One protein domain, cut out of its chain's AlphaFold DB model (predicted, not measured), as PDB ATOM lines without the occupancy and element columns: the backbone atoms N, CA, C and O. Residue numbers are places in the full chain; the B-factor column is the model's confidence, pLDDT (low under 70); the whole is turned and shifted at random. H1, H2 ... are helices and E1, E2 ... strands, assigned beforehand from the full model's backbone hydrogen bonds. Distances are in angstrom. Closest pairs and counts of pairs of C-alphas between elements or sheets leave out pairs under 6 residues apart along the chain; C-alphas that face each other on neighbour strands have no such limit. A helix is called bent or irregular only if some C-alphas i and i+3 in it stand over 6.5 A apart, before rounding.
ATOM      1  N   LEU A   3     163.886  47.165 -15.682       96.25
ATOM      2  CA  LEU A   3     163.099  47.839 -14.655       96.25
ATOM      3  C   LEU A   3     161.774  47.096 -14.539       96.25
ATOM      4  O   LEU A   3     161.032  47.029 -15.513       96.25
ATOM      5  N   VAL A   4     161.473  46.538 -13.370       96.00
ATOM      6  CA  VAL A   4     160.197  45.851 -13.140       96.00
ATOM      7  C   VAL A   4     159.638  46.279 -11.799       96.00
ATOM      8  O   VAL A   4     160.319  46.173 -10.777       96.00
ATOM      9  N   SER A   5     158.400  46.770 -11.796       95.19
ATOM     10  CA  SER A   5     157.723  47.276 -10.596       95.19
ATOM     11  C   SER A   5     158.593  48.289  -9.837       95.19
ATOM     12  O   SER A   5     158.788  48.188  -8.625       95.19
ATOM     13  N   ASN A   6     159.169  49.235 -10.590       96.44
ATOM     14  CA  ASN A   6     160.059  50.300 -10.112       96.44
ATOM     15  C   ASN A   6     161.359  49.835  -9.426       96.44
ATOM     16  O   ASN A   6     161.988  50.616  -8.707       96.44
ATOM     17  N   ARG A   7     161.783  48.587  -9.651       96.50
ATOM     18  CA  ARG A   7     163.032  48.015  -9.128       96.50
ATOM     19  C   ARG A   7     163.957  47.568 -10.250       96.50
ATOM     20  O   ARG A   7     163.502  47.054 -11.272       96.50
ATOM     21  N   LEU A   8     165.263  47.722 -10.037       96.19
ATOM     22  CA  LEU A   8     166.269  47.247 -10.978       96.19
ATOM     23  C   LEU A   8     166.428  45.728 -10.848       96.19
ATOM     24  O   LEU A   8     166.825  45.224  -9.794       96.19
ATOM     25  N   LEU A   9     166.174  45.002 -11.933       93.19
ATOM     26  CA  LEU A   9     166.401  43.566 -12.062       93.19
ATOM     27  C   LEU A   9     167.638  43.272 -12.923       93.19
ATOM     28  O   LEU A   9     167.731  43.651 -14.096       93.19
ATOM     29  N   LEU A  10     168.585  42.527 -12.352       89.50
ATOM     30  CA  LEU A  10     169.704  41.920 -13.067       89.50
ATOM     31  C   LEU A  10     169.562  40.403 -13.067       89.50
ATOM     32  O   LEU A  10     169.255  39.787 -12.053       89.50
ATOM     33  N   GLY A  11     169.777  39.785 -14.228       81.62
ATOM     34  CA  GLY A  11     169.618  38.336 -14.379       81.62
ATOM     35  C   GLY A  11     168.166  37.845 -14.314       81.62
ATOM     36  O   GLY A  11     167.957  36.637 -14.311       81.62
ATOM     37  N   GLY A  12     167.185  38.754 -14.303       84.19
ATOM     38  CA  GLY A  12     165.761  38.418 -14.320       84.19
ATOM     39  C   GLY A  12     165.150  38.121 -12.952       84.19
ATOM     40  O   GLY A  12     164.049  37.595 -12.869       84.19
ATOM     41  N   ASN A  13     165.841  38.409 -11.852       86.81
ATOM     42  CA  ASN A  13     165.257  38.263 -10.522       86.81
ATOM     43  C   ASN A  13     165.974  39.150  -9.500       86.81
ATOM     44  O   ASN A  13     167.082  39.634  -9.730       86.81
ATOM     45  N   ILE A  14     165.329  39.345  -8.350       88.31
ATOM     46  CA  ILE A  14     165.844  40.218  -7.294       88.31
ATOM     47  C   ILE A  14     167.141  39.682  -6.666       88.31
ATOM     48  O   ILE A  14     168.017  40.466  -6.312       88.31
ATOM     49  N   ARG A  15     167.319  38.353  -6.600       86.06
ATOM     50  CA  ARG A  15     168.556  37.731  -6.094       86.06
ATOM     51  C   ARG A  15     169.748  38.032  -7.006       86.06
ATOM     52  O   ARG A  15     170.848  38.237  -6.511       86.06
ATOM     53  N   GLY A  16     169.540  38.118  -8.319       87.56
ATOM     54  CA  GLY A  16     170.567  38.512  -9.281       87.56
ATOM     55  C   GLY A  16     170.989  39.975  -9.128       87.56
ATOM     56  O   GLY A  16     172.182  40.275  -9.169       87.56
ATOM     57  N   SER A  17     170.041  40.881  -8.864       91.62
ATOM     58  CA  SER A  17     170.356  42.269  -8.486       91.62
ATOM     59  C   SER A  17     171.166  42.338  -7.199       91.62
ATOM     60  O   SER A  17     172.141  43.083  -7.113       91.62
ATOM     61  N   LEU A  18     170.796  41.521  -6.220       88.81
ATOM     62  CA  LEU A  18     171.466  41.470  -4.933       88.81
ATOM     63  C   LEU A  18     172.890  40.918  -5.032       88.81
ATOM     64  O   LEU A  18     173.826  41.503  -4.493       88.81
ATOM     65  N   ALA A  19     173.071  39.843  -5.796       88.06
ATOM     66  CA  ALA A  19     174.382  39.297  -6.114       88.06
ATOM     67  C   ALA A  19     175.272  40.352  -6.780       88.06
ATOM     68  O   ALA A  19     176.432  40.505  -6.406       88.06
ATOM     69  N   MET A  20     174.726  41.123  -7.730       90.19
ATOM     70  CA  MET A  20     175.474  42.204  -8.373       90.19
ATOM     71  C   MET A  20     175.880  43.298  -7.383       90.19
ATOM     72  O   MET A  20     177.012  43.770  -7.447       90.19
ATOM     73  N   LEU A  21     174.995  43.685  -6.456       92.00
ATOM     74  CA  LEU A  21     175.345  44.626  -5.389       92.00
ATOM     75  C   LEU A  21     176.535  44.100  -4.576       92.00
ATOM     76  O   LEU A  21     177.520  44.818  -4.409       92.00
ATOM     77  N   GLY A  22     176.484  42.832  -4.159       88.69
ATOM     78  CA  GLY A  22     177.583  42.169  -3.459       88.69
ATOM     79  C   GLY A  22     178.887  42.176  -4.262       88.69
ATOM     80  O   GLY A  22     179.928  42.559  -3.735       88.69
ATOM     81  N   TYR A  23     178.839  41.829  -5.550       89.38
ATOM     82  CA  TYR A  23     180.014  41.851  -6.427       89.38
ATOM     83  C   TYR A  23     180.606  43.253  -6.594       89.38
ATOM     84  O   TYR A  23     181.829  43.411  -6.579       89.38
ATOM     85  N   ILE A  24     179.762  44.280  -6.740       91.06
ATOM     86  CA  ILE A  24     180.221  45.668  -6.839       91.06
ATOM     87  C   ILE A  24     180.902  46.086  -5.537       91.06
ATOM     88  O   ILE A  24     182.004  46.619  -5.600       91.06
ATOM     89  N   LEU A  25     180.298  45.821  -4.376       89.38
ATOM     90  CA  LEU A  25     180.868  46.201  -3.079       89.38
ATOM     91  C   LEU A  25     182.147  45.419  -2.748       89.38
ATOM     92  O   LEU A  25     183.088  45.999  -2.213       89.38
ATOM     93  N   ALA A  26     182.220  44.136  -3.110       86.75
ATOM     94  CA  ALA A  26     183.419  43.320  -2.926       86.75
ATOM     95  C   ALA A  26     184.585  43.790  -3.812       86.75
ATOM     96  O   ALA A  26     185.731  43.793  -3.369       86.75
ATOM     97  N   GLY A  27     184.299  44.207  -5.050       88.00
ATOM     98  CA  GLY A  27     185.324  44.684  -5.978       88.00
ATOM     99  C   GLY A  27     185.727  46.148  -5.765       88.00
ATOM    100  O   GLY A  27     186.909  46.490  -5.786       88.00
ATOM    101  N   TRP A  28     184.755  47.043  -5.597       88.75
ATOM    102  CA  TRP A  28     184.984  48.491  -5.538       88.75
ATOM    103  C   TRP A  28     185.079  49.054  -4.127       88.75
ATOM    104  O   TRP A  28     185.509  50.195  -3.995       88.75
ATOM    105  N   GLY A  29     184.716  48.269  -3.113       86.88
ATOM    106  CA  GLY A  29     184.682  48.694  -1.721       86.88
ATOM    107  C   GLY A  29     183.391  49.422  -1.338       86.88
ATOM    108  O   GLY A  29     182.636  49.923  -2.175       86.88
ATOM    109  N   ALA A  30     183.130  49.481  -0.030       84.81
ATOM    110  CA  ALA A  30     181.983  50.199   0.531       84.81
ATOM    111  C   ALA A  30     182.088  51.725   0.342       84.81
ATOM    112  O   ALA A  30     181.076  52.422   0.287       84.81
ATOM    113  N   ASP A  31     183.303  52.251   0.175       87.62
ATOM    114  CA  ASP A  31     183.582  53.652  -0.148       87.62
ATOM    115  C   ASP A  31     182.961  54.093  -1.480       87.62
ATOM    116  O   ASP A  31     182.610  55.264  -1.631       87.62
ATOM    117  N   ALA A  32     182.731  53.164  -2.414       90.94
ATOM    118  CA  ALA A  32     181.975  53.438  -3.633       90.94
ATOM    119  C   ALA A  32     180.492  53.766  -3.361       90.94
ATOM    120  O   ALA A  32     179.874  54.487  -4.149       90.94
ATOM    121  N   ALA A  33     179.926  53.257  -2.260       92.94
ATOM    122  CA  ALA A  33     178.534  53.469  -1.877       92.94
ATOM    123  C   ALA A  33     178.334  54.721  -1.007       92.94
ATOM    124  O   ALA A  33     177.314  55.397  -1.146       92.94
ATOM    125  N   LEU A  34     179.313  55.066  -0.159       91.69
ATOM    126  CA  LEU A  34     179.207  56.168   0.811       91.69
ATOM    127  C   LEU A  34     178.646  57.483   0.234       91.69
ATOM    128  O   LEU A  34     177.773  58.062   0.880       91.69
ATOM    129  N   PRO A  35     179.033  57.951  -0.976       94.88
ATOM    130  CA  PRO A  35     178.538  59.216  -1.524       94.88
ATOM    131  C   PRO A  35     177.032  59.270  -1.821       94.88
ATOM    132  O   PRO A  35     176.532  60.343  -2.159       94.88
ATOM    133  N   PHE A  36     176.312  58.144  -1.768       96.06
ATOM    134  CA  PHE A  36     174.892  58.088  -2.121       96.06
ATOM    135  C   PHE A  36     173.937  58.424  -0.974       96.06
ATOM    136  O   PHE A  36     172.768  58.699  -1.238       96.06
ATOM    137  N   ALA A  37     174.402  58.442   0.274       95.38
ATOM    138  CA  ALA A  37     173.571  58.795   1.419       95.38
ATOM    139  C   ALA A  37     174.370  59.549   2.487       95.38
ATOM    140  O   ALA A  37     175.590  59.448   2.562       95.38
ATOM    141  N   ALA A  38     173.660  60.324   3.308       93.88
ATOM    142  CA  ALA A  38     174.251  61.029   4.438       93.88
ATOM    143  C   ALA A  38     174.736  60.045   5.519       93.88
ATOM    144  O   ALA A  38     174.196  58.941   5.649       93.88
ATOM    145  N   GLU A  39     175.727  60.455   6.307       89.44
ATOM    146  CA  GLU A  39     176.333  59.641   7.370       89.44
ATOM    147  C   GLU A  39     175.284  59.129   8.368       89.44
ATOM    148  O   GLU A  39     175.250  57.942   8.694       89.44
ATOM    149  N   GLU A  40     174.325  59.977   8.744       90.00
ATOM    150  CA  GLU A  40     173.267  59.640   9.698       90.00
ATOM    151  C   GLU A  40     172.336  58.537   9.167       90.00
ATOM    152  O   GLU A  40     171.780  57.741   9.939       90.00
ATOM    153  N   LYS A  41     172.155  58.466   7.840       92.88
ATOM    154  CA  LYS A  41     171.373  57.408   7.187       92.88
ATOM    155  C   LYS A  41     172.132  56.092   7.188       92.88
ATOM    156  O   LYS A  41     171.537  55.079   7.547       92.88
ATOM    157  N   TRP A  42     173.420  56.111   6.848       90.62
ATOM    158  CA  TRP A  42     174.279  54.928   6.931       90.62
ATOM    159  C   TRP A  42     174.307  54.366   8.348       90.62
ATOM    160  O   TRP A  42     174.054  53.181   8.550       90.62
ATOM    161  N   TRP A  43     174.484  55.225   9.352       86.25
ATOM    162  CA  TRP A  43     174.444  54.784  10.742       86.25
ATOM    163  C   TRP A  43     173.079  54.208  11.142       86.25
ATOM    164  O   TRP A  43     172.975  53.174  11.807       86.25
ATOM    165  N   SER A  44     171.992  54.845  10.711       89.44
ATOM    166  CA  SER A  44     170.640  54.341  10.965       89.44
ATOM    167  C   SER A  44     170.360  53.000  10.284       89.44
ATOM    168  O   SER A  44     169.605  52.198  10.837       89.44
ATOM    169  N   ALA A  45     170.957  52.742   9.121       90.75
ATOM    170  CA  ALA A  45     170.859  51.466   8.426       90.75
ATOM    171  C   ALA A  45     171.624  50.366   9.170       90.75
ATOM    172  O   ALA A  45     171.003  49.389   9.588       90.75
ATOM    173  N   LEU A  46     172.899  50.600   9.493       85.81
ATOM    174  CA  LEU A  46     173.744  49.671  10.250       85.81
ATOM    175  C   LEU A  46     173.101  49.236  11.575       85.81
ATOM    176  O   LEU A  46     173.068  48.045  11.894       85.81
ATOM    177  N   ARG A  47     172.509  50.180  12.321       84.69
ATOM    178  CA  ARG A  47     171.765  49.877  13.558       84.69
ATOM    179  C   ARG A  47     170.594  48.925  13.321       84.69
ATOM    180  O   ARG A  47     170.429  47.959  14.064       84.69
ATOM    181  N   LYS A  48     169.786  49.184  12.289       87.06
ATOM    182  CA  LYS A  48     168.619  48.358  11.926       87.06
ATOM    183  C   LYS A  48     169.008  46.993  11.354       87.06
ATOM    184  O   LYS A  48     168.222  46.044  11.448       87.06
ATOM    185  N   SER A  49     170.181  46.900  10.740       85.75
ATOM    186  CA  SER A  49     170.679  45.685  10.101       85.75
ATOM    187  C   SER A  49     171.304  44.723  11.104       85.75
ATOM    188  O   SER A  49     170.984  43.539  11.060       85.75
ATOM    189  N   PHE A  50     172.100  45.233  12.050       80.50
ATOM    190  CA  PHE A  50     172.931  44.414  12.946       80.50
ATOM    191  C   PHE A  50     172.561  44.505  14.436       80.50
ATOM    192  O   PHE A  50     173.279  43.981  15.282       80.50
ATOM    193  N   GLY A  51     171.447  45.158  14.787       71.00
ATOM    194  CA  GLY A  51     170.931  45.172  16.165       71.00
ATOM    195  C   GLY A  51     171.796  45.962  17.157       71.00
ATOM    196  O   GLY A  51     171.906  45.583  18.322       71.00
ATOM    197  N   GLY A  52     172.435  47.044  16.695       64.75
ATOM    198  CA  GLY A  52     173.301  47.899  17.514       64.75
ATOM    199  C   GLY A  52     172.557  48.729  18.573       64.75
ATOM    200  O   GLY A  52     171.358  48.969  18.468       64.75
ATOM    201  N   SER A  53     173.299  49.194  19.587       64.12
ATOM    202  CA  SER A  53     172.837  50.164  20.599       64.12
ATOM    203  C   SER A  53     172.278  51.446  19.959       64.12
ATOM    204  O   SER A  53     172.739  51.862  18.896       64.12
ATOM    205  N   ASP A  54     171.345  52.124  20.639       60.97
ATOM    206  CA  ASP A  54     170.798  53.417  20.197       60.97
ATOM    207  C   ASP A  54     171.873  54.512  20.077       60.97
ATOM    208  O   ASP A  54     171.716  55.447  19.285       60.97
ATOM    209  N   ALA A  55     172.968  54.393  20.838       70.31
ATOM    210  CA  ALA A  55     174.043  55.377  20.873       70.31
ATOM    211  C   ALA A  55     175.041  55.191  19.719       70.31
ATOM    212  O   ALA A  55     175.669  54.142  19.584       70.31
ATOM    213  N   GLU A  56     175.208  56.249  18.929       75.88
ATOM    214  CA  GLU A  56     176.231  56.362  17.891       75.88
ATOM    215  C   GLU A  56     177.647  56.354  18.489       75.88
ATOM    216  O   GLU A  56     177.875  57.028  19.501       75.88
ATOM    217  N   PRO A  57     178.606  55.603  17.909       81.00
ATOM    218  CA  PRO A  57     179.992  55.662  18.340       81.00
ATOM    219  C   PRO A  57     180.531  57.091  18.208       81.00
ATOM    220  O   PRO A  57     180.494  57.694  17.141       81.00
ATOM    221  N   SER A  58     181.048  57.635  19.307       82.75
ATOM    222  CA  SER A  58     181.492  59.032  19.376       82.75
ATOM    223  C   SER A  58     182.858  59.291  18.736       82.75
ATOM    224  O   SER A  58     183.226  60.446  18.532       82.75
ATOM    225  N   ASP A  59     183.641  58.240  18.480       86.50
ATOM    226  CA  ASP A  59     184.985  58.327  17.913       86.50
ATOM    227  C   ASP A  59     185.362  57.078  17.099       86.50
ATOM    228  O   ASP A  59     184.680  56.050  17.120       86.50
ATOM    229  N   LEU A  60     186.476  57.173  16.364       82.94
ATOM    230  CA  LEU A  60     186.967  56.119  15.472       82.94
ATOM    231  C   LEU A  60     187.254  54.791  16.194       82.94
ATOM    232  O   LEU A  60     187.106  53.726  15.596       82.94
ATOM    233  N   GLU A  61     187.680  54.831  17.455       88.19
ATOM    234  CA  GLU A  61     188.009  53.616  18.205       88.19
ATOM    235  C   GLU A  61     186.732  52.889  18.638       88.19
ATOM    236  O   GLU A  61     186.631  51.666  18.507       88.19
ATOM    237  N   ALA A  62     185.714  53.640  19.060       85.00
ATOM    238  CA  ALA A  62     184.382  53.116  19.317       85.00
ATOM    239  C   ALA A  62     183.768  52.500  18.046       85.00
ATOM    240  O   ALA A  62     183.209  51.404  18.118       85.00
ATOM    241  N   TRP A  63     183.943  53.144  16.885       83.75
ATOM    242  CA  TRP A  63     183.535  52.595  15.587       83.75
ATOM    243  C   TRP A  63     184.217  51.262  15.282       83.75
ATOM    244  O   TRP A  63     183.545  50.285  14.955       83.75
ATOM    245  N   ARG A  64     185.544  51.187  15.436       83.94
ATOM    246  CA  ARG A  64     186.312  49.950  15.213       83.94
ATOM    247  C   ARG A  64     185.882  48.829  16.147       83.94
ATOM    248  O   ARG A  64     185.720  47.698  15.699       83.94
ATOM    249  N   LYS A  65     185.678  49.138  17.428       85.00
ATOM    250  CA  LYS A  65     185.238  48.161  18.427       85.00
ATOM    251  C   LYS A  65     183.835  47.637  18.131       85.00
ATOM    252  O   LYS A  65     183.608  46.440  18.278       85.00
ATOM    253  N   TRP A  66     182.914  48.514  17.730       83.62
ATOM    254  CA  TRP A  66     181.572  48.110  17.317       83.62
ATOM    255  C   TRP A  66     181.633  47.221  16.073       83.62
ATOM    256  O   TRP A  66     181.127  46.103  16.111       83.62
ATOM    257  N   ALA A  67     182.333  47.663  15.024       80.31
ATOM    258  CA  ALA A  67     182.464  46.921  13.771       80.31
ATOM    259  C   ALA A  67     183.130  45.548  13.963       80.31
ATOM    260  O   ALA A  67     182.703  44.574  13.356       80.31
ATOM    261  N   ALA A  68     184.125  45.437  14.851       82.75
ATOM    262  CA  ALA A  68     184.764  44.162  15.184       82.75
ATOM    263  C   ALA A  68     183.828  43.165  15.893       82.75
ATOM    264  O   ALA A  68     184.131  41.975  15.937       82.75
ATOM    265  N   GLY A  69     182.724  43.643  16.476       80.12
ATOM    266  CA  GLY A  69     181.690  42.812  17.093       80.12
ATOM    267  C   GLY A  69     180.564  42.402  16.141       80.12
ATOM    268  O   GLY A  69     179.694  41.639  16.555       80.12
ATOM    269  N   VAL A  70     180.557  42.902  14.902       78.44
ATOM    270  CA  VAL A  70     179.578  42.531  13.877       78.44
ATOM    271  C   VAL A  70     180.132  41.357  13.079       78.44
ATOM    272  O   VAL A  70     181.147  41.477  12.394       78.44
ATOM    273  N   GLU A  71     179.467  40.209  13.165       71.81
ATOM    274  CA  GLU A  71     179.766  39.070  12.302       71.81
ATOM    275  C   GLU A  71     179.177  39.324  10.910       71.81
ATOM    276  O   GLU A  71     178.002  39.663  10.771       71.81
ATOM    277  N   HIS A  72     180.015  39.218   9.878       67.88
ATOM    278  CA  HIS A  72     179.648  39.590   8.520       67.88
ATOM    279  C   HIS A  72     180.316  38.664   7.502       67.88
ATOM    280  O   HIS A  72     181.534  38.716   7.319       67.88
ATOM    281  N   GLN A  73     179.525  37.843   6.806       62.94
ATOM    282  CA  GLN A  73     180.015  36.933   5.770       62.94
ATOM    283  C   GLN A  73     179.344  37.229   4.423       62.94
ATOM    284  O   GLN A  73     178.154  36.989   4.241       62.94
ATOM    285  N   ILE A  74     180.126  37.727   3.460       65.44
ATOM    286  CA  ILE A  74     179.654  37.893   2.082       65.44
ATOM    287  C   ILE A  74     179.789  36.541   1.377       65.44
ATOM    288  O   ILE A  74     180.893  36.155   0.990       65.44
ATOM    289  N   THR A  75     178.677  35.844   1.162       68.06
ATOM    290  CA  THR A  75     178.631  34.718   0.222       68.06
ATOM    291  C   THR A  75     178.179  35.250  -1.133       68.06
ATOM    292  O   THR A  75     177.039  35.672  -1.287       68.06
ATOM    293  N   LEU A  76     179.077  35.281  -2.123       73.44
ATOM    294  CA  LEU A  76     178.730  35.689  -3.488       73.44
ATOM    295  C   LEU A  76     178.295  34.452  -4.284       73.44
ATOM    296  O   LEU A  76     179.091  33.521  -4.413       73.44
ATOM    297  N   PRO A  77     177.066  34.418  -4.828       74.94
ATOM    298  CA  PRO A  77     176.585  33.258  -5.562       74.94
ATOM    299  C   PRO A  77     177.300  33.174  -6.908       74.94
ATOM    300  O   PRO A  77     177.494  34.196  -7.562       74.94
ATOM    301  N   GLU A  78     177.646  31.968  -7.362       75.44
ATOM    302  CA  GLU A  78     178.206  31.808  -8.704       75.44
ATOM    303  C   GLU A  78     177.227  32.325  -9.767       75.44
ATOM    304  O   GLU A  78     176.049  31.959  -9.805       75.44
ATOM    305  N   LEU A  79     177.728  33.164 -10.677       73.31
ATOM    306  CA  LEU A  79     176.933  33.610 -11.813       73.31
ATOM    307  C   LEU A  79     176.671  32.429 -12.762       73.31
ATOM    308  O   LEU A  79     177.611  31.721 -13.145       73.31
ATOM    309  N   PRO A  80     175.419  32.224 -13.207       71.50
ATOM    310  CA  PRO A  80     175.083  31.102 -14.066       71.50
ATOM    311  C   PRO A  80     175.830  31.200 -15.398       71.50
ATOM    312  O   PRO A  80     175.823  32.235 -16.075       71.50
ATOM    313  N   VAL A 258     170.241  62.698 -18.010       78.69
ATOM    314  CA  VAL A 258     169.908  63.085 -16.633       78.69
ATOM    315  C   VAL A 258     171.097  62.818 -15.718       78.69
ATOM    316  O   VAL A 258     171.600  61.699 -15.633       78.69
ATOM    317  N   ARG A 259     171.504  63.841 -14.958       87.19
ATOM    318  CA  ARG A 259     172.533  63.698 -13.921       87.19
ATOM    319  C   ARG A 259     172.125  62.622 -12.912       87.19
ATOM    320  O   ARG A 259     171.014  62.653 -12.387       87.19
ATOM    321  N   LEU A 260     173.056  61.730 -12.581       91.38
ATOM    322  CA  LEU A 260     172.869  60.739 -11.522       91.38
ATOM    323  C   LEU A 260     172.555  61.425 -10.179       91.38
ATOM    324  O   LEU A 260     173.396  62.146  -9.633       91.38
ATOM    325  N   ALA A 261     171.356  61.173  -9.653       93.81
ATOM    326  CA  ALA A 261     170.875  61.689  -8.372       93.81
ATOM    327  C   ALA A 261     169.909  60.686  -7.696       93.81
ATOM    328  O   ALA A 261     168.724  60.984  -7.538       93.81
ATOM    329  N   PRO A 262     170.381  59.476  -7.339       94.31
ATOM    330  CA  PRO A 262     169.536  58.443  -6.758       94.31
ATOM    331  C   PRO A 262     169.023  58.865  -5.381       94.31
ATOM    332  O   PRO A 262     169.756  59.430  -4.565       94.31
ATOM    333  N   ARG A 263     167.754  58.555  -5.116       95.94
ATOM    334  CA  ARG A 263     167.125  58.756  -3.808       95.94
ATOM    335  C   ARG A 263     167.412  57.542  -2.940       95.94
ATOM    336  O   ARG A 263     166.677  56.567  -2.985       95.94
ATOM    337  N   VAL A 264     168.514  57.574  -2.199       96.62
ATOM    338  CA  VAL A 264     168.873  56.467  -1.308       96.62
ATOM    339  C   VAL A 264     168.361  56.743   0.106       96.62
ATOM    340  O   VAL A 264     168.751  57.714   0.770       96.62
ATOM    341  N   GLU A 265     167.463  55.869   0.554       97.38
ATOM    342  CA  GLU A 265     166.796  55.909   1.856       97.38
ATOM    343  C   GLU A 265     166.988  54.591   2.618       97.38
ATOM    344  O   GLU A 265     167.557  53.622   2.116       97.38
ATOM    345  N   LEU A 266     166.516  54.540   3.868       95.25
ATOM    346  CA  LEU A 266     166.601  53.327   4.693       95.25
ATOM    347  C   LEU A 266     165.808  52.148   4.110       95.25
ATOM    348  O   LEU A 266     166.137  51.000   4.396       95.25
ATOM    349  N   ILE A 267     164.762  52.439   3.339       95.88
ATOM    350  CA  ILE A 267     163.886  51.471   2.674       95.88
ATOM    351  C   ILE A 267     163.997  51.633   1.148       95.88
ATOM    352  O   ILE A 267     164.507  52.666   0.707       95.88
ATOM    353  N   PRO A 268     163.542  50.648   0.351       97.00
ATOM    354  CA  PRO A 268     163.524  50.768  -1.100       97.00
ATOM    355  C   PRO A 268     162.797  52.023  -1.592       97.00
ATOM    356  O   PRO A 268     161.693  52.321  -1.134       97.00
ATOM    357  N   GLU A 269     163.385  52.688  -2.580       97.94
ATOM    358  CA  GLU A 269     162.834  53.854  -3.266       97.94
ATOM    359  C   GLU A 269     162.579  53.526  -4.745       97.94
ATOM    360  O   GLU A 269     163.427  52.906  -5.396       97.94
ATOM    361  N   PRO A 270     161.429  53.938  -5.309       97.31
ATOM    362  CA  PRO A 270     161.080  53.605  -6.681       97.31
ATOM    363  C   PRO A 270     162.001  54.309  -7.683       97.31
ATOM    364  O   PRO A 270     162.243  55.521  -7.596       97.31
ATOM    365  N   ILE A 271     162.454  53.545  -8.677       97.19
ATOM    366  CA  ILE A 271     163.100  54.042  -9.895       97.19
ATOM    367  C   ILE A 271     162.005  54.201 -10.954       97.19
ATOM    368  O   ILE A 271     161.265  53.252 -11.232       97.19
ATOM    369  N   ASN A 272     161.867  55.392 -11.535       95.50
ATOM    370  CA  ASN A 272     160.950  55.585 -12.665       95.50
ATOM    371  C   ASN A 272     161.636  55.273 -14.005       95.50
ATOM    372  O   ASN A 272     162.864  55.214 -14.093       95.50
ATOM    373  N   PHE A 273     160.843  55.106 -15.065       94.25
ATOM    374  CA  PHE A 273     161.373  54.754 -16.384       94.25
ATOM    375  C   PHE A 273     162.426  55.745 -16.907       94.25
ATOM    376  O   PHE A 273     163.456  55.329 -17.431       94.25
ATOM    377  N   LYS A 274     162.210  57.056 -16.736       92.38
ATOM    378  CA  LYS A 274     163.139  58.088 -17.225       92.38
ATOM    379  C   LYS A 274     164.490  58.019 -16.511       92.38
ATOM    380  O   LYS A 274     165.530  58.183 -17.138       92.38
ATOM    381  N   GLU A 275     164.469  57.779 -15.205       94.19
ATOM    382  CA  GLU A 275     165.671  57.553 -14.403       94.19
ATOM    383  C   GLU A 275     166.411  56.300 -14.852       94.19
ATOM    384  O   GLU A 275     167.617  56.356 -15.083       94.19
ATOM    385  N   ALA A 283     174.365  47.272 -21.409       66.12
ATOM    386  CA  ALA A 283     174.713  46.275 -20.399       66.12
ATOM    387  C   ALA A 283     175.958  45.441 -20.775       66.12
ATOM    388  O   ALA A 283     175.906  44.220 -20.930       66.12
ATOM    389  N   LYS A 284     177.115  46.100 -20.890       70.00
ATOM    390  CA  LYS A 284     178.421  45.463 -21.067       70.00
ATOM    391  C   LYS A 284     179.024  45.123 -19.704       70.00
ATOM    392  O   LYS A 284     179.461  46.020 -18.987       70.00
ATOM    393  N   PHE A 285     179.056  43.834 -19.371       77.69
ATOM    394  CA  PHE A 285     179.655  43.323 -18.136       77.69
ATOM    395  C   PHE A 285     181.070  42.810 -18.394       77.69
ATOM    396  O   PHE A 285     181.266  41.887 -19.187       77.69
ATOM    397  N   GLU A 286     182.046  43.384 -17.701       81.19
ATOM    398  CA  GLU A 286     183.455  42.999 -17.770       81.19
ATOM    399  C   GLU A 286     184.025  42.809 -16.365       81.19
ATOM    400  O   GLU A 286     183.519  43.365 -15.394       81.19
ATOM    401  N   TRP A 287     185.096  42.028 -16.262       79.88
ATOM    402  CA  TRP A 287     185.870  41.885 -15.033       79.88
ATOM    403  C   TRP A 287     187.254  42.476 -15.264       79.88
ATOM    404  O   TRP A 287     187.939  42.092 -16.212       79.88
ATOM    405  N   TRP A 288     187.659  43.410 -14.407       79.38
ATOM    406  CA  TRP A 288     188.978  44.036 -14.459       79.38
ATOM    407  C   TRP A 288     189.600  44.050 -13.065       79.38
ATOM    408  O   TRP A 288     189.045  44.668 -12.158       79.38
ATOM    409  N   ASP A 289     190.752  43.398 -12.897       81.50
ATOM    410  CA  ASP A 289     191.406  43.197 -11.594       81.50
ATOM    411  C   ASP A 289     190.424  42.691 -10.518       81.50
ATOM    412  O   ASP A 289     190.296  43.308  -9.464       81.50
ATOM    413  N   ASP A 290     189.654  41.640 -10.825       78.50
ATOM    414  CA  ASP A 290     188.616  41.063  -9.948       78.50
ATOM    415  C   ASP A 290     187.467  42.018  -9.563       78.50
ATOM    416  O   ASP A 290     186.695  41.752  -8.642       78.50
ATOM    417  N   ARG A 291     187.295  43.122 -10.304       83.19
ATOM    418  CA  ARG A 291     186.215  44.100 -10.095       83.19
ATOM    419  C   ARG A 291     185.215  44.071 -11.243       83.19
ATOM    420  O   ARG A 291     185.638  44.160 -12.401       83.19
ATOM    421  N   PRO A 292     183.900  44.018 -10.963       86.62
ATOM    422  CA  PRO A 292     182.901  44.088 -12.016       86.62
ATOM    423  C   PRO A 292     182.845  45.505 -12.601       86.62
ATOM    424  O   PRO A 292     182.736  46.499 -11.878       86.62
ATOM    425  N   GLN A 293     182.886  45.608 -13.923       88.00
ATOM    426  CA  GLN A 293     182.638  46.833 -14.671       88.00
ATOM    427  C   GLN A 293     181.359  46.683 -15.486       88.00
ATOM    428  O   GLN A 293     181.207  45.721 -16.239       88.00
ATOM    429  N   ILE A 294     180.454  47.648 -15.344       88.75
ATOM    430  CA  ILE A 294     179.205  47.716 -16.100       88.75
ATOM    431  C   ILE A 294     179.300  48.971 -16.954       88.75
ATOM    432  O   ILE A 294     179.079  50.066 -16.453       88.75
ATOM    433  N   CYS A 295     179.705  48.822 -18.217       85.31
ATOM    434  CA  CYS A 295     180.044  49.949 -19.096       85.31
ATOM    435  C   CYS A 295     181.046  50.934 -18.446       85.31
ATOM    436  O   CYS A 295     180.852  52.150 -18.393       85.31
ATOM    437  N   GLY A 296     182.131  50.386 -17.890       87.25
ATOM    438  CA  GLY A 296     183.166  51.162 -17.210       87.25
ATOM    439  C   GLY A 296     182.753  51.686 -15.830       87.25
ATOM    440  O   GLY A 296     181.797  51.227 -15.208       87.25
ATOM    441  N   ARG A 297     183.512  52.663 -15.319       87.38
ATOM    442  CA  ARG A 297     183.350  53.177 -13.946       87.38
ATOM    443  C   ARG A 297     182.039  53.937 -13.734       87.38
ATOM    444  O   ARG A 297     181.446  53.841 -12.662       87.38
ATOM    445  N   GLU A 298     181.612  54.715 -14.724       89.25
ATOM    446  CA  GLU A 298     180.391  55.520 -14.629       89.25
ATOM    447  C   GLU A 298     179.142  54.640 -14.618       89.25
ATOM    448  O   GLU A 298     178.310  54.779 -13.725       89.25
ATOM    449  N   GLY A 299     179.053  53.664 -15.524       91.00
ATOM    450  CA  GLY A 299     177.934  52.731 -15.532       91.00
ATOM    451  C   GLY A 299     177.889  51.841 -14.281       91.00
ATOM    452  O   GLY A 299     176.803  51.627 -13.736       91.00
ATOM    453  N   THR A 300     179.039  51.422 -13.730       92.94
ATOM    454  CA  THR A 300     179.081  50.743 -12.419       92.94
ATOM    455  C   THR A 300     178.537  51.640 -11.307       92.94
ATOM    456  O   THR A 300     177.727  51.186 -10.501       92.94
ATOM    457  N   ARG A 301     178.932  52.919 -11.268       94.00
ATOM    458  CA  ARG A 301     178.433  53.884 -10.276       94.00
ATOM    459  C   ARG A 301     176.921  54.084 -10.396       94.00
ATOM    460  O   ARG A 301     176.230  54.065  -9.380       94.00
ATOM    461  N   ASN A 302     176.406  54.268 -11.608       94.81
ATOM    462  CA  ASN A 302     174.970  54.438 -11.837       94.81
ATOM    463  C   ASN A 302     174.194  53.189 -11.406       94.81
ATOM    464  O   ASN A 302     173.182  53.294 -10.714       94.81
ATOM    465  N   THR A 303     174.714  52.008 -11.755       95.12
ATOM    466  CA  THR A 303     174.124  50.724 -11.361       95.12
ATOM    467  C   THR A 303     174.107  50.565  -9.844       95.12
ATOM    468  O   THR A 303     173.073  50.205  -9.293       95.12
ATOM    469  N   LEU A 304     175.201  50.902  -9.152       95.94
ATOM    470  CA  LEU A 304     175.263  50.883  -7.689       95.94
ATOM    471  C   LEU A 304     174.197  51.792  -7.062       95.94
ATOM    472  O   LEU A 304     173.477  51.355  -6.169       95.94
ATOM    473  N   GLY A 305     174.043  53.020  -7.561       96.75
ATOM    474  CA  GLY A 305     173.008  53.943  -7.083       96.75
ATOM    475  C   GLY A 305     171.592  53.377  -7.231       96.75
ATOM    476  O   GLY A 305     170.807  53.418  -6.287       96.75
ATOM    477  N   MET A 306     171.279  52.784  -8.386       97.38
ATOM    478  CA  MET A 306     169.984  52.134  -8.627       97.38
ATOM    479  C   MET A 306     169.779  50.864  -7.785       97.38
ATOM    480  O   MET A 306     168.663  50.587  -7.343       97.38
ATOM    481  N   LEU A 307     170.833  50.090  -7.518       96.81
ATOM    482  CA  LEU A 307     170.761  48.938  -6.613       96.81
ATOM    483  C   LEU A 307     170.464  49.381  -5.177       96.81
ATOM    484  O   LEU A 307     169.585  48.811  -4.535       96.81
ATOM    485  N   LEU A 308     171.113  50.445  -4.700       97.06
ATOM    486  CA  LEU A 308     170.821  51.026  -3.387       97.06
ATOM    487  C   LEU A 308     169.384  51.558  -3.295       97.06
ATOM    488  O   LEU A 308     168.757  51.400  -2.255       97.06
ATOM    489  N   MET A 309     168.826  52.123  -4.371       97.88
ATOM    490  CA  MET A 309     167.394  52.459  -4.425       97.88
ATOM    491  C   MET A 309     166.509  51.206  -4.374       97.88
ATOM    492  O   MET A 309     165.516  51.175  -3.658       97.88
ATOM    493  N   THR A 310     166.887  50.146  -5.090       97.38
ATOM    494  CA  THR A 310     166.106  48.902  -5.199       97.38
ATOM    495  C   THR A 310     165.938  48.171  -3.863       97.38
ATOM    496  O   THR A 310     164.893  47.554  -3.632       97.38
ATOM    497  N   PHE A 311     166.951  48.232  -2.999       95.75
ATOM    498  CA  PHE A 311     166.990  47.535  -1.709       95.75
ATOM    499  C   PHE A 311     166.781  48.478  -0.511       95.75
ATOM    500  O   PHE A 311     166.290  48.074   0.541       95.75
ATOM    501  N   GLY A 312     167.114  49.760  -0.655       95.88
ATOM    502  CA  GLY A 312     167.320  50.638   0.492       95.88
ATOM    503  C   GLY A 312     168.557  50.230   1.296       95.88
ATOM    504  O   GLY A 312     169.114  49.141   1.134       95.88
ATOM    505  N   LEU A 313     168.994  51.110   2.194       94.31
ATOM    506  CA  LEU A 313     170.224  50.886   2.956       94.31
ATOM    507  C   LEU A 313     170.128  49.695   3.918       94.31
ATOM    508  O   LEU A 313     171.090  48.952   4.067       94.31
ATOM    509  N   VAL A 314     168.969  49.478   4.553       90.75
ATOM    510  CA  VAL A 314     168.817  48.402   5.549       90.75
ATOM    511  C   VAL A 314     168.946  47.022   4.905       90.75
ATOM    512  O   VAL A 314     169.611  46.145   5.448       90.75
ATOM    513  N   GLU A 315     168.302  46.801   3.758       88.44
ATOM    514  CA  GLU A 315     168.407  45.515   3.068       88.44
ATOM    515  C   GLU A 315     169.800  45.349   2.454       88.44
ATOM    516  O   GLU A 315     170.413  44.309   2.680       88.44
ATOM    517  N   ALA A 316     170.335  46.392   1.802       87.44
ATOM    518  CA  ALA A 316     171.683  46.391   1.234       87.44
ATOM    519  C   ALA A 316     172.752  45.969   2.262       87.44
ATOM    520  O   ALA A 316     173.542  45.064   1.979       87.44
ATOM    521  N   ASP A 317     172.717  46.552   3.466       81.25
ATOM    522  CA  ASP A 317     173.631  46.227   4.568       81.25
ATOM    523  C   ASP A 317     173.492  44.767   5.026       81.25
ATOM    524  O   ASP A 317     174.491  44.079   5.230       81.25
ATOM    525  N   ARG A 318     172.258  44.257   5.160       75.31
ATOM    526  CA  ARG A 318     172.017  42.857   5.564       75.31
ATOM    527  C   ARG A 318     172.539  41.864   4.539       75.31
ATOM    528  O   ARG A 318     173.031  40.800   4.894       75.31
ATOM    529  N   THR A 319     172.426  42.182   3.261       61.81
ATOM    530  CA  THR A 319     172.776  41.249   2.182       61.81
ATOM    531  C   THR A 319     174.261  41.161   1.886       61.81
ATOM    532  O   THR A 319     174.697  40.221   1.231       61.81
ATOM    533  N   ALA A 320     175.057  42.034   2.495       53.50
ATOM    534  CA  ALA A 320     176.475  41.786   2.663       53.50
ATOM    535  C   ALA A 320     176.761  40.648   3.691       53.50
ATOM    536  O   ALA A 320     177.900  40.215   3.823       53.50
ATOM    537  N   THR A 321     175.735  40.076   4.352       45.00
ATOM    538  CA  THR A 321     175.886  39.022   5.385       45.00
ATOM    539  C   THR A 321     175.071  37.740   5.233       45.00
ATOM    540  O   THR A 321     175.274  36.826   6.027       45.00
TER     541      THR A 321
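What this domain is: This is residues 3 to 80, 258 to 275 and 283 to 321 of the 325 residues of the protein "Uma2 domain-containing protein" of Acidobacteria bacterium 13_1_20CM_3_53_8 (UniProt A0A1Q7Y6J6). A long kinked helix, H4, runs through the middle, with H1 crossing it steeply; the small hairpin of E2 and E3 packs mainly through E3 on these two helices at one end, and H2 packs on the last part of H4, past the kink. H3 lies farthest out, beyond H2, and residues 58 to 64 stick out. The printed part has 135 residues, with four named helices and three named strands in the order E1, H1, H2, H3, E2, E3, H4; the class is mostly helix, and the one sheet, E2 - E3, is antiparallel. The whole is compact, with a radius of gyration of the C-alphas of 15.2 A and spans of 42 by 31 by 24 A.

Where its parts are: E1 is residues 7 to 9, beginning at C-alpha 7 (163.032, 48.015, -9.128). H1 is residues 14 to 28, 20.9 A long. H2 is residues 39 to 50, 16.6 A, and H3 is residues 60 to 68, 12.2 A. E2 is residues 285 to 288 and E3 is residues 291 to 294, 10.0 A and 9.9 A long. H4, residues 296 to 319, measures 24.1 A and ends at C-alpha 319 (172.776, 41.249, 2.182). It is irregular, with C-alphas 310 and 313 9.3 A apart, and has a kink of 103 degrees near residue 312.

How they stand to each other: E1 pairs with no named strand, but residues 3 to 4 pair antiparallel with its residues 7 to 8. Its closest C-alphas to H4 are those of Arg 7 and Thr 310, 5.1 A apart. H1 and H4 touch, closest at the C-alphas of Leu 21 and Leu 307, 6.4 A, at a steep tilt of 65 degrees, opposite ways. H2 touches H4 with residues 313 to 318 of H4 alone; the closest C-alphas, those of Ala 45 and Val 314, are 4.7 A apart. H3 touches no helix. E2 and E3 form a hairpin, with N 286 and O 293 2.9 A apart and N 293 and O 286 2.8 A apart, within hydrogen-bond range. The closest C-alphas of H1 and E3 are those of Gly 27 and Arg 291, 4.3 A apart. E2 and H4 are near each other, with 6 pairs of C-alphas within 10 A. In H1, H2 and H3 every O i to N i+4 pair is within hydrogen-bond range; in H4, 17 of 20 are.

The domain as a whole: The farthest C-alphas, those of Ser 58 and Pro 80, are 44.0 A apart. Residues 81 to 257 and 276 to 282 are not printed; the gaps between C-alphas are 32.5 A from 80 to 258 and 15.6 A from 275 to 283. Residues 258 to 275 hold no named element. Of the links that are printed whole, none is long. The mean pLDDT of the printed part is 86.0; residues 52 to 54, 72 to 75, 283 and 319 to 321 are under 70.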